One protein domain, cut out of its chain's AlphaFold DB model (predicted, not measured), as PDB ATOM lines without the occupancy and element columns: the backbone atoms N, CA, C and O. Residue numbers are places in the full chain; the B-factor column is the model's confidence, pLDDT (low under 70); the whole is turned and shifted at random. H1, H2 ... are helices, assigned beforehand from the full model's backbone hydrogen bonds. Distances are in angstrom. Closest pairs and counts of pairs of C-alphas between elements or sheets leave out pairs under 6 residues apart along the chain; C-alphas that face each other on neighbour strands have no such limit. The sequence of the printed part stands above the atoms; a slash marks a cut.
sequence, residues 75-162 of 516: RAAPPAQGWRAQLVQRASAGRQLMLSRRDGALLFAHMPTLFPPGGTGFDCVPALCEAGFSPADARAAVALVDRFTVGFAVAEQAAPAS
ATOM      1  N   ARG A  75      37.499  10.597   2.133       68.94
ATOM      2  CA  ARG A  75      36.371  11.327   2.726       68.94
ATOM      3  C   ARG A  75      36.136  10.827   4.147       68.94
ATOM      4  O   ARG A  75      35.930   9.632   4.350       68.94
ATOM      5  N   ALA A  76      36.132  11.737   5.117       64.25
ATOM      6  CA  ALA A  76      35.750  11.392   6.478       64.25
ATOM      7  C   ALA A  76      34.269  10.992   6.516       64.25
ATOM      8  O   ALA A  76      33.395  11.765   6.118       64.25
ATOM      9  N   ALA A  77      33.997   9.774   6.977       71.75
ATOM     10  CA  ALA A  77      32.649   9.373   7.349       71.75
ATOM     11  C   ALA A  77      32.240  10.095   8.649       71.75
ATOM     12  O   ALA A  77      33.119  10.501   9.415       71.75
ATOM     13  N   PRO A  78      30.933  10.259   8.927       79.88
ATOM     14  CA  PRO A  78      30.482  10.728  10.232       79.88
ATOM     15  C   PRO A  78      31.100   9.875  11.352       79.88
ATOM     16  O   PRO A  78      31.184   8.650  11.187       79.88
ATOM     17  N   PRO A  79      31.540  10.486  12.466       80.88
ATOM     18  CA  PRO A  79      32.163   9.751  13.554       80.88
ATOM     19  C   PRO A  79      31.172   8.740  14.134       80.88
ATOM     20  O   PRO A  79      30.018   9.067  14.419       80.88
ATOM     21  N   ALA A  80      31.624   7.499  14.301       84.81
ATOM     22  CA  ALA A  80      30.833   6.459  14.942       84.81
ATOM     23  C   ALA A  80      30.481   6.830  16.399       84.81
ATOM     24  O   ALA A  80      31.132   7.667  17.033       84.81
ATOM     25  N   GLN A  81      29.440   6.202  16.953       85.38
ATOM     26  CA  GLN A  81      29.034   6.461  18.335       85.38
ATOM     27  C   GLN A  81      29.985   5.792  19.332       85.38
ATOM     28  O   GLN A  81      30.158   4.575  19.332       85.38
ATOM     29  N   GLY A  82      30.553   6.606  20.222       85.50
ATOM     30  CA  GLY A  82      31.443   6.159  21.287       85.50
ATOM     31  C   GLY A  82      32.891   5.955  20.840       85.50
ATOM     32  O   GLY A  82      33.189   5.572  19.709       85.50
ATOM     33  N   TRP A  83      33.812   6.176  21.779       91.06
ATOM     34  CA  TRP A  83      35.256   6.146  21.536       91.06
ATOM     35  C   TRP A  83      35.750   4.834  20.905       91.06
ATOM     36  O   TRP A  83      36.603   4.857  20.019       91.06
ATOM     37  N   ARG A  84      35.193   3.681  21.316       92.00
ATOM     38  CA  ARG A  84      35.609   2.364  20.809       92.00
ATOM     39  C   ARG A  84      35.281   2.221  19.326       92.00
ATOM     40  O   ARG A  84      36.143   1.829  18.547       92.00
ATOM     41  N   ALA A  85      34.062   2.583  18.929       89.81
ATOM     42  CA  ALA A  85      33.641   2.507  17.536       89.81
ATOM     43  C   ALA A  85      34.400   3.513  16.657       89.81
ATOM     44  O   ALA A  85      34.743   3.189  15.523       89.81
ATOM     45  N   GLN A  86      34.729   4.697  17.185       90.88
ATOM     46  CA  GLN A  86      35.556   5.676  16.468       90.88
ATOM     47  C   GLN A  86      36.983   5.170  16.231       90.88
ATOM     48  O   GLN A  86      37.500   5.311  15.124       90.88
ATOM     49  N   LEU A  87      37.605   4.508  17.214       91.56
ATOM     50  CA  LEU A  87      38.920   3.886  17.024       91.56
ATOM     51  C   LEU A  87      38.875   2.721  16.023       91.56
ATOM     52  O   LEU A  87      39.793   2.587  15.218       91.56
ATOM     53  N   VAL A  88      37.799   1.923  16.007       91.94
ATOM     54  CA  VAL A  88      37.588   0.883  14.979       91.94
ATOM     55  C   VAL A  88      37.445   1.501  13.589       91.94
ATOM     56  O   VAL A  88      38.091   1.050  12.642       91.94
ATOM     57  N   GLN A  89      36.638   2.555  13.458       88.31
ATOM     58  CA  GLN A  89      36.444   3.286  12.206       88.31
ATOM     59  C   GLN A  89      37.767   3.872  11.695       88.31
ATOM     60  O   GLN A  89      38.088   3.736  10.513       88.31
ATOM     61  N   ARG A  90      38.567   4.460  12.592       89.00
ATOM     62  CA  ARG A  90      39.900   4.994  12.300       89.00
ATOM     63  C   ARG A  90      40.865   3.907  11.823       89.00
ATOM     64  O   ARG A  90      41.459   4.055  10.755       89.00
ATOM     65  N   ALA A  91      40.985   2.808  12.568       90.44
ATOM     66  CA  ALA A  91      41.859   1.685  12.226       90.44
ATOM     67  C   ALA A  91      41.466   1.046  10.883       90.44
ATOM     68  O   ALA A  91      42.317   0.772  10.040       90.44
ATOM     69  N   SER A  92      40.163   0.885  10.641       88.88
ATOM     70  CA  SER A  92      39.633   0.320   9.396       88.88
ATOM     71  C   SER A  92      39.922   1.214   8.191       88.88
ATOM     72  O   SER A  92      40.400   0.726   7.168       88.88
ATOM     73  N   ALA A  93      39.702   2.527   8.317       86.56
ATOM     74  CA  ALA A  93      40.025   3.490   7.266       86.56
ATOM     75  C   ALA A  93      41.534   3.525   6.970       86.56
ATOM     76  O   ALA A  93      41.937   3.554   5.807       86.56
ATOM     77  N   GLY A  94      42.373   3.460   8.011       87.00
ATOM     78  CA  GLY A  94      43.830   3.421   7.866       87.00
ATOM     79  C   GLY A  94      44.316   2.163   7.174       87.00
ATOM     80  O   GLY A  94      45.090   2.242   6.219       87.00
ATOM     81  N   ARG A  95      43.809   1.002   7.595       89.31
ATOM     82  CA  ARG A  95      44.101  -0.279   6.952       89.31
ATOM     83  C   ARG A  95      43.681  -0.268   5.484       89.31
ATOM     84  O   ARG A  95      44.499  -0.589   4.629       89.31
ATOM     85  N   GLN A  96      42.459   0.161   5.169       87.88
ATOM     86  CA  GLN A  96      41.987   0.254   3.782       87.88
ATOM     87  C   GLN A  96      42.882   1.155   2.928       87.88
ATOM     88  O   GLN A  96      43.216   0.789   1.800       87.88
ATOM     89  N   LEU A  97      43.322   2.298   3.461       86.50
ATOM     90  CA  LEU A  97      44.200   3.181   2.706       86.50
ATOM     91  C   LEU A  97      45.568   2.550   2.445       86.50
ATOM     92  O   LEU A  97      46.053   2.597   1.313       86.50
ATOM     93  N   MET A  98      46.175   1.930   3.456       89.06
ATOM     94  CA  MET A  98      47.464   1.250   3.309       89.06
ATOM     95  C   MET A  98      47.387   0.087   2.318       89.06
ATOM     96  O   MET A  98      48.300  -0.091   1.515       89.06
ATOM     97  N   LEU A  99      46.281  -0.659   2.323       89.25
ATOM     98  CA  LEU A  99      46.056  -1.788   1.420       89.25
ATOM     99  C   LEU A  99      45.653  -1.371  -0.000       89.25
ATOM    100  O   LEU A  99      45.801  -2.167  -0.924       89.25
ATOM    101  N   SER A 100      45.209  -0.128  -0.214       87.62
ATOM    102  CA  SER A 100      44.845   0.370  -1.551       87.62
ATOM    103  C   SER A 100      46.027   0.431  -2.528       87.62
ATOM    104  O   SER A 100      45.824   0.577  -3.736       87.62
ATOM    105  N   ARG A 101      47.267   0.337  -2.026       86.50
ATOM    106  CA  ARG A 101      48.490   0.422  -2.832       86.50
ATOM    107  C   ARG A 101      49.538  -0.588  -2.385       86.50
ATOM    108  O   ARG A 101      49.709  -0.853  -1.198       86.50
ATOM    109  N   ARG A 102      50.309  -1.071  -3.360       86.81
ATOM    110  CA  ARG A 102      51.534  -1.844  -3.128       86.81
ATOM    111  C   ARG A 102      52.489  -1.068  -2.215       86.81
ATOM    112  O   ARG A 102      52.737   0.113  -2.455       86.81
ATOM    113  N   ASP A 103      53.021  -1.735  -1.194       89.75
ATOM    114  CA  ASP A 103      53.921  -1.170  -0.178       89.75
ATOM    115  C   ASP A 103      53.346   0.062   0.552       89.75
ATOM    116  O   ASP A 103      54.085   0.898   1.079       89.75
ATOM    117  N   GLY A 104      52.017   0.216   0.565       89.06
ATOM    118  CA  GLY A 104      51.345   1.344   1.202       89.06
ATOM    119  C   GLY A 104      51.578   1.389   2.713       89.06
ATOM    120  O   GLY A 104      51.801   2.468   3.253       89.06
ATOM    121  N   ALA A 105      51.628   0.243   3.396       89.00
ATOM    122  CA  ALA A 105      51.900   0.210   4.834       89.00
ATOM    123  C   ALA A 105      53.305   0.740   5.173       89.00
ATOM    124  O   ALA A 105      53.466   1.530   6.102       89.00
ATOM    125  N   LEU A 106      54.310   0.387   4.362       87.62
ATOM    126  CA  LEU A 106      55.675   0.909   4.494       87.62
ATOM    127  C   LEU A 106      55.741   2.414   4.208       87.62
ATOM    128  O   LEU A 106      56.451   3.138   4.901       87.62
ATOM    129  N   LEU A 107      54.971   2.907   3.233       87.69
ATOM    130  CA  LEU A 107      54.870   4.338   2.942       87.69
ATOM    131  C   LEU A 107      54.325   5.119   4.150       87.69
ATOM    132  O   LEU A 107      54.899   6.138   4.533       87.69
ATOM    133  N   PHE A 108      53.253   4.631   4.778       84.44
ATOM    134  CA  PHE A 108      52.650   5.283   5.945       84.44
ATOM    135  C   PHE A 108      53.479   5.135   7.230       84.44
ATOM    136  O   PHE A 108      53.399   6.009   8.092       84.44
ATOM    137  N   ALA A 109      54.328   4.109   7.348       82.69
ATOM    138  CA  ALA A 109      55.253   3.947   8.474       82.69
ATOM    139  C   ALA A 109      56.306   5.072   8.575       82.69
ATOM    140  O   ALA A 109      56.857   5.299   9.650       82.69
ATOM    141  N   HIS A 110      56.568   5.799   7.482       76.19
ATOM    142  CA  HIS A 110      57.487   6.942   7.458       76.19
ATOM    143  C   HIS A 110      56.861   8.263   7.939       76.19
ATOM    144  O   HIS A 110      57.553   9.279   8.003       76.19
ATOM    145  N   MET A 111      55.568   8.283   8.274       70.25
ATOM    146  CA  MET A 111      54.874   9.510   8.664       70.25
ATOM    147  C   MET A 111      55.131   9.879  10.139       70.25
ATOM    148  O   MET A 111      54.894   9.049  11.017       70.25
ATOM    149  N   PRO A 112      55.524  11.135  10.450       57.59
ATOM    150  CA  PRO A 112      55.713  11.598  11.832       57.59
ATOM    151  C   PRO A 112      54.420  11.595  12.656       57.59
ATOM    152  O   PRO A 112      54.438  11.377  13.866       57.59
ATOM    153  N   THR A 113      53.290  11.848  11.992       60.22
ATOM    154  CA  THR A 113      51.944  11.738  12.552       60.22
ATOM    155  C   THR A 113      51.197  10.646  11.809       60.22
ATOM    156  O   THR A 113      51.100  10.666  10.579       60.22
ATOM    157  N   LEU A 114      50.689   9.669  12.554       61.44
ATOM    158  CA  LEU A 114      49.983   8.553  11.950       61.44
ATOM    159  C   LEU A 114      48.569   8.953  11.486       61.44
ATOM    160  O   LEU A 114      48.007   9.982  11.865       61.44
ATOM    161  N   PHE A 115      48.073   8.134  10.566       62.47
ATOM    162  CA  PHE A 115      46.932   8.321   9.677       62.47
ATOM    163  C   PHE A 115      45.600   8.767  10.330       62.47
ATOM    164  O   PHE A 115      45.282   8.274  11.405       62.47
ATOM    165  N   PRO A 116      44.737   9.567   9.653       56.16
ATOM    166  CA  PRO A 116      45.005  10.383   8.468       56.16
ATOM    167  C   PRO A 116      45.411  11.822   8.836       56.16
ATOM    168  O   PRO A 116      44.743  12.469   9.647       56.16
ATOM    169  N   PRO A 117      46.444  12.389   8.187       53.62
ATOM    170  CA  PRO A 117      46.664  13.829   8.194       53.62
ATOM    171  C   PRO A 117      45.634  14.518   7.284       53.62
ATOM    172  O   PRO A 117      45.702  14.369   6.067       53.62
ATOM    173  N   GLY A 118      44.706  15.294   7.865       47.50
ATOM    174  CA  GLY A 118      43.873  16.229   7.090       47.50
ATOM    175  C   GLY A 118      42.368  16.316   7.378       47.50
ATOM    176  O   GLY A 118      41.634  16.664   6.459       47.50
ATOM    177  N   GLY A 119      41.867  16.076   8.596       54.66
ATOM    178  CA  GLY A 119      40.476  16.440   8.919       54.66
ATOM    179  C   GLY A 119      40.023  16.097  10.339       54.66
ATOM    180  O   GLY A 119      40.521  15.150  10.940       54.66
ATOM    181  N   THR A 120      39.047  16.849  10.859       55.72
ATOM    182  CA  THR A 120      38.435  16.665  12.194       55.72
ATOM    183  C   THR A 120      37.614  15.378  12.327       55.72
ATOM    184  O   THR A 120      37.339  14.942  13.437       55.72
ATOM    185  N   GLY A 121      37.237  14.733  11.216       59.81
ATOM    186  CA  GLY A 121      36.341  13.567  11.216       59.81
ATOM    187  C   GLY A 121      36.951  12.242  11.690       59.81
ATOM    188  O   GLY A 121      36.219  11.274  11.852       59.81
ATOM    189  N   PHE A 122      38.265  12.187  11.932       69.38
ATOM    190  CA  PHE A 122      38.939  11.022  12.526       69.38
ATOM    191  C   PHE A 122      39.601  11.342  13.873       69.38
ATOM    192  O   PHE A 122      40.349  10.510  14.397       69.38
ATOM    193  N   ASP A 123      39.364  12.536  14.428       81.44
ATOM    194  CA  ASP A 123      39.862  12.887  15.755       81.44
ATOM    195  C   ASP A 123      39.055  12.147  16.828       81.44
ATOM    196  O   ASP A 123      37.904  12.473  17.105       81.44
ATOM    197  N   CYS A 124      39.672  11.121  17.411       87.88
ATOM    198  CA  CYS A 124      39.060  10.308  18.461       87.88
ATOM    199  C   CYS A 124      39.350  10.864  19.865       87.88
ATOM    200  O   CYS A 124      38.808  10.348  20.845       87.88
ATOM    201  N   VAL A 125      40.214  11.883  19.993       88.56
ATOM    202  CA  VAL A 125      40.626  12.432  21.294       88.56
ATOM    203  C   VAL A 125      39.434  13.005  22.068       88.56
ATOM    204  O   VAL A 125      39.314  12.659  23.242       88.56
ATOM    205  N   PRO A 126      38.508  13.787  21.469       89.75
ATOM    206  CA  PRO A 126      37.330  14.281  22.183       89.75
ATOM    207  C   PRO A 126      36.455  13.159  22.751       89.75
ATOM    208  O   PRO A 126      36.138  13.179  23.936       89.75
ATOM    209  N   ALA A 127      36.147  12.129  21.954       89.19
ATOM    210  CA  ALA A 127      35.325  11.005  22.401       89.19
ATOM    211  C   ALA A 127      36.007  10.169  23.497       89.19
ATOM    212  O   ALA A 127      35.338   9.648  24.388       89.19
ATOM    213  N   LEU A 128      37.338  10.038  23.456       88.75
ATOM    214  CA  LEU A 128      38.127   9.423  24.527       88.75
ATOM    215  C   LEU A 128      38.089  10.273  25.809       88.75
ATOM    216  O   LEU A 128      37.892   9.730  26.893       88.75
ATOM    217  N   CYS A 129      38.210  11.596  25.704       87.44
ATOM    218  CA  CYS A 129      38.088  12.498  26.851       87.44
ATOM    219  C   CYS A 129      36.681  12.446  27.478       87.44
ATOM    220  O   CYS A 129      36.564  12.317  28.693       87.44
ATOM    221  N   GLU A 130      35.615  12.458  26.668       85.12
ATOM    222  CA  GLU A 130      34.225  12.255  27.126       85.12
ATOM    223  C   GLU A 130      34.038  10.900  27.826       85.12
ATOM    224  O   GLU A 130      33.250  10.759  28.758       85.12
ATOM    225  N   ALA A 131      34.807   9.900  27.401       80.31
ATOM    226  CA  ALA A 131      34.844   8.560  27.964       80.31
ATOM    227  C   ALA A 131      35.735   8.412  29.213       80.31
ATOM    228  O   ALA A 131      35.895   7.275  29.678       80.31
ATOM    229  N   GLY A 132      36.298   9.508  29.737       76.81
ATOM    230  CA  GLY A 132      37.045   9.565  30.998       76.81
ATOM    231  C   GLY A 132      38.565   9.411  30.884       76.81
ATOM    232  O   GLY A 132      39.230   9.262  31.908       76.81
ATOM    233  N   PHE A 133      39.136   9.427  29.676       79.75
ATOM    234  CA  PHE A 133      40.592   9.415  29.493       79.75
ATOM    235  C   PHE A 133      41.187  10.810  29.724       79.75
ATOM    236  O   PHE A 133      40.585  11.821  29.356       79.75
ATOM    237  N   SER A 134      42.405  10.880  30.273       79.88
ATOM    238  CA  SER A 134      43.149  12.143  30.284       79.88
ATOM    239  C   SER A 134      43.515  12.554  28.849       79.88
ATOM    240  O   SER A 134      43.671  11.689  27.982       79.88
ATOM    241  N   PRO A 135      43.739  13.849  28.556       78.62
ATOM    242  CA  PRO A 135      44.167  14.268  27.221       78.62
ATOM    243  C   PRO A 135      45.480  13.615  26.762       78.62
ATOM    244  O   PRO A 135      45.690  13.426  25.563       78.62
ATOM    245  N   ALA A 136      46.381  13.290  27.697       75.69
ATOM    246  CA  ALA A 136      47.629  12.598  27.393       75.69
ATOM    247  C   ALA A 136      47.372  11.133  27.006       75.69
ATOM    248  O   ALA A 136      47.859  10.690  25.964       75.69
ATOM    249  N   ASP A 137      46.540  10.428  27.775       79.19
ATOM    250  CA  ASP A 137      46.199   9.024  27.520       79.19
ATOM    251  C   ASP A 137      45.341   8.865  26.269       79.19
ATOM    252  O   ASP A 137      45.555   7.943  25.491       79.19
ATOM    253  N   ALA A 138      44.424   9.801  26.011       86.38
ATOM    254  CA  ALA A 138      43.634   9.826  24.788       86.38
ATOM    255  C   ALA A 138      44.538   9.918  23.545       86.38
ATOM    256  O   ALA A 138      44.365   9.163  22.588       86.38
ATOM    257  N   ARG A 139      45.566  10.780  23.569       84.00
ATOM    258  CA  ARG A 139      46.561  10.860  22.484       84.00
ATOM    259  C   ARG A 139      47.414   9.597  22.379       84.00
ATOM    260  O   ARG A 139      47.687   9.144  21.268       84.00
ATOM    261  N   ALA A 140      47.822   9.020  23.509       81.50
ATOM    262  CA  ALA A 140      48.587   7.776  23.533       81.50
ATOM    263  C   ALA A 140      47.780   6.593  22.969       81.50
ATOM    264  O   ALA A 140      48.313   5.812  22.183       81.50
ATOM    265  N   ALA A 141      46.490   6.504  23.300       88.19
ATOM    266  CA  ALA A 141      45.558   5.493  22.814       88.19
ATOM    267  C   ALA A 141      45.367   5.567  21.295       88.19
ATOM    268  O   ALA A 141      45.475   4.551  20.607       88.19
ATOM    269  N   VAL A 142      45.161   6.775  20.759       88.44
ATOM    270  CA  VAL A 142      45.086   7.002  19.307       88.44
ATOM    271  C   VAL A 142      46.383   6.564  18.627       88.44
ATOM    272  O   VAL A 142      46.352   5.784  17.676       88.44
ATOM    273  N   ALA A 143      47.534   6.982  19.160       85.25
ATOM    274  CA  ALA A 143      48.830   6.607  18.604       85.25
ATOM    275  C   ALA A 143      49.101   5.092  18.682       85.25
ATOM    276  O   ALA A 143      49.770   4.547  17.807       85.25
ATOM    277  N   LEU A 144      48.611   4.403  19.718       89.12
ATOM    278  CA  LEU A 144      48.721   2.949  19.848       89.12
ATOM    279  C   LEU A 144      47.926   2.230  18.756       89.12
ATOM    280  O   LEU A 144      48.482   1.367  18.078       89.12
ATOM    281  N   VAL A 145      46.656   2.602  18.564       91.69
ATOM    282  CA  VAL A 145      45.790   2.020  17.525       91.69
ATOM    283  C   VAL A 145      46.384   2.242  16.139       91.69
ATOM    284  O   VAL A 145      46.423   1.318  15.326       91.69
ATOM    285  N   ASP A 146      46.918   3.431  15.881       87.38
ATOM    286  CA  ASP A 146      47.550   3.728  14.605       87.38
ATOM    287  C   ASP A 146      48.803   2.868  14.365       87.38
ATOM    288  O   ASP A 146      48.954   2.280  13.294       87.38
ATOM    289  N   ARG A 147      49.689   2.739  15.366       86.88
ATOM    290  CA  ARG A 147      50.900   1.901  15.265       86.88
ATOM    291  C   ARG A 147      50.561   0.430  15.075       86.88
ATOM    292  O   ARG A 147      51.191  -0.230  14.252       86.88
ATOM    293  N   PHE A 148      49.562  -0.065  15.804       91.62
ATOM    294  CA  PHE A 148      49.028  -1.411  15.617       91.62
ATOM    295  C   PHE A 148      48.546  -1.609  14.175       91.62
ATOM    296  O   PHE A 148      48.947  -2.565  13.519       91.62
ATOM    297  N   THR A 149      47.753  -0.668  13.657       91.44
ATOM    298  CA  THR A 149      47.191  -0.747  12.302       91.44
ATOM    299  C   THR A 149      48.293  -0.766  11.238       91.44
ATOM    300  O   THR A 149      48.219  -1.559  10.302       91.44
ATOM    301  N   VAL A 150      49.338   0.057  11.391       88.25
ATOM    302  CA  VAL A 150      50.509   0.049  10.495       88.25
ATOM    303  C   VAL A 150      51.248  -1.285  10.569       88.25
ATOM    304  O   VAL A 150      51.495  -1.896   9.532       88.25
ATOM    305  N   GLY A 151      51.576  -1.759  11.775       87.56
ATOM    306  CA  GLY A 151      52.291  -3.024  11.964       87.56
ATOM    307  C   GLY A 151      51.529  -4.217  11.385       87.56
ATOM    308  O   GLY A 151      52.116  -5.051  10.696       87.56
ATOM    309  N   PHE A 152      50.211  -4.248  11.586       89.69
ATOM    310  CA  PHE A 152      49.346  -5.265  11.004       89.69
ATOM    311  C   PHE A 152      49.338  -5.187   9.475       89.69
ATOM    312  O   PHE A 152      49.538  -6.200   8.813       89.69
ATOM    313  N   ALA A 153      49.164  -3.993   8.900       89.81
ATOM    314  CA  ALA A 153      49.142  -3.812   7.450       89.81
ATOM    315  C   ALA A 153      50.484  -4.181   6.788       89.81
ATOM    316  O   ALA A 153      50.485  -4.726   5.687       89.81
ATOM    317  N   VAL A 154      51.621  -3.942   7.457       88.38
ATOM    318  CA  VAL A 154      52.943  -4.404   6.989       88.38
ATOM    319  C   VAL A 154      52.995  -5.931   6.939       88.38
ATOM    320  O   VAL A 154      53.394  -6.491   5.918       88.38
ATOM    321  N   ALA A 155      52.571  -6.608   8.009       85.31
ATOM    322  CA  ALA A 155      52.542  -8.069   8.058       85.31
ATOM    323  C   ALA A 155      51.575  -8.660   7.018       85.31
ATOM    324  O   ALA A 155      51.892  -9.646   6.357       85.31
ATOM    325  N   GLU A 156      50.422  -8.024   6.827       87.06
ATOM    326  CA  GLU A 156      49.407  -8.431   5.863       87.06
ATOM    327  C   GLU A 156      49.872  -8.277   4.411       87.06
ATOM    328  O   GLU A 156      49.649  -9.178   3.610       87.06
ATOM    329  N   GLN A 157      50.564  -7.189   4.063       85.50
ATOM    330  CA  GLN A 157      51.128  -7.010   2.718       85.50
ATOM    331  C   GLN A 157      52.308  -7.952   2.427       85.50
ATOM    332  O   GLN A 157      52.618  -8.187   1.259       85.50
ATOM    333  N   ALA A 158      52.960  -8.490   3.462       81.12
ATOM    334  CA  ALA A 158      54.032  -9.475   3.331       81.12
ATOM    335  C   ALA A 158      53.521 -10.924   3.182       81.12
ATOM    336  O   ALA A 158      54.275 -11.791   2.738       81.12
ATOM    337  N   ALA A 159      52.264 -11.196   3.543       75.94
ATOM    338  CA  ALA A 159      51.647 -12.521   3.518       75.94
ATOM    339  C   ALA A 159      50.704 -12.705   2.303       75.94
ATOM    340  O   ALA A 159      50.173 -11.729   1.771       75.94
ATOM    341  N   PRO A 160      50.447 -13.946   1.840       67.31
ATOM    342  CA  PRO A 160      49.418 -14.200   0.834       67.31
ATOM    343  C   PRO A 160      48.023 -13.855   1.383       67.31
ATOM    344  O   PRO A 160      47.660 -14.269   2.483       67.31
ATOM    345  N   ALA A 161      47.236 -13.095   0.612       64.38
ATOM    346  CA  ALA A 161      45.926 -12.606   1.042       64.38
ATOM    347  C   ALA A 161      44.943 -13.758   1.343       64.38
ATOM    348  O   ALA A 161      44.738 -14.636   0.503       64.38
ATOM    349  N   SER A 162      44.299 -13.728   2.516       66.06
ATOM    350  CA  SER A 162      43.295 -14.716   2.936       66.06
ATOM    351  C   SER A 162      42.134 -14.065   3.706       66.06
ATOM    352  O   SER A 162      42.292 -12.999   4.305       66.06
TER     353      SER A 162
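Overview. This is residues 75 to 162 of the 516 residues of the protein "DNA-binding MarR family transcriptional regulator" of Sphingobium sp. B12D2A (UniProt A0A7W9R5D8). Two long helices, H4 and H1, lie side by side and run the same way, and a short helix packs on H4 near each of its ends: H3 near its beginning, H2 near its end. The long link from H2 back to H3, residues 110 to 124, runs over one side of the long pair. The printed part has 88 residues with four named helices, in the order H1, H2, H3, H4, and no named strand; the class is all helix. The whole is compact, with a radius of gyration of the C-alphas of 13.2 A, and has an elongated outline spanning 40 by 25 by 24 A.

Arrangement. Start with the longest helix, H4, residues 135 to 158, and with H1, residues 83 to 99; each is a hub that touches three other helices. They touch, closest at the C-alphas of Ala 91 and Thr 149, 5.9 A apart, and run the same way at a shallow tilt of 33 degrees, only just short of steep. Next look at residues 150 to 157 of H4, the part that touches H2, residues 104 to 109. The closest C-alphas there, of Ala 105 and Val 154, are 5.2 A apart, and the two helices run opposite ways at a steep tilt of 38 degrees. H1 and H2 touch only at the corner by their link, with the C-alphas of Met 98 and Gly 104 closest at 4.4 A. Now go to residues 135 to 142 of H4, which touch H3, residues 125 to 130, at a steep tilt of 51 degrees, opposite ways; the closest C-alphas, of Val 125 and Ala 138, are 5.3 A apart. H3 and H1 only just touch, with 3 pairs of C-alphas within 8 A, the closest being those of Trp 83 and Ala 127 at 4.9 A; their tilt is shallow, 17 degrees, opposite ways. H2 and H3 are apart. The helix packing is part aligned, part crossed, with both shallow and steep tilts. In H1, H2, H3 and H4 every O i to N i+4 pair is within hydrogen-bond range.

Along the chain. Find C-alpha 135 at (44.167, 14.268, 27.221); from there H4 runs 35.1 A to C-alpha 158 at (54.032, -9.475, 3.331). H1 begins at C-alpha 83, (35.256, 6.146, 21.536), and runs 24.2 A to C-alpha 99. H2, from Gly 104 to Ala 109, and H3, from Val 125 to Glu 130, have six residues each.

Size, cuts and confidence. The C-alphas of Gly 132 and Pro 160 are the two farthest apart, at 40.3 A. Residues 75 to 162 are printed without a cut. The links from H1 to H2 and from H3 to H4 are tight, and the link from H2 to H3 is long. The mean pLDDT of the printed part is 81.3; look for values under 70 at residues 75 to 76, 112 to 122 and 160 to 162.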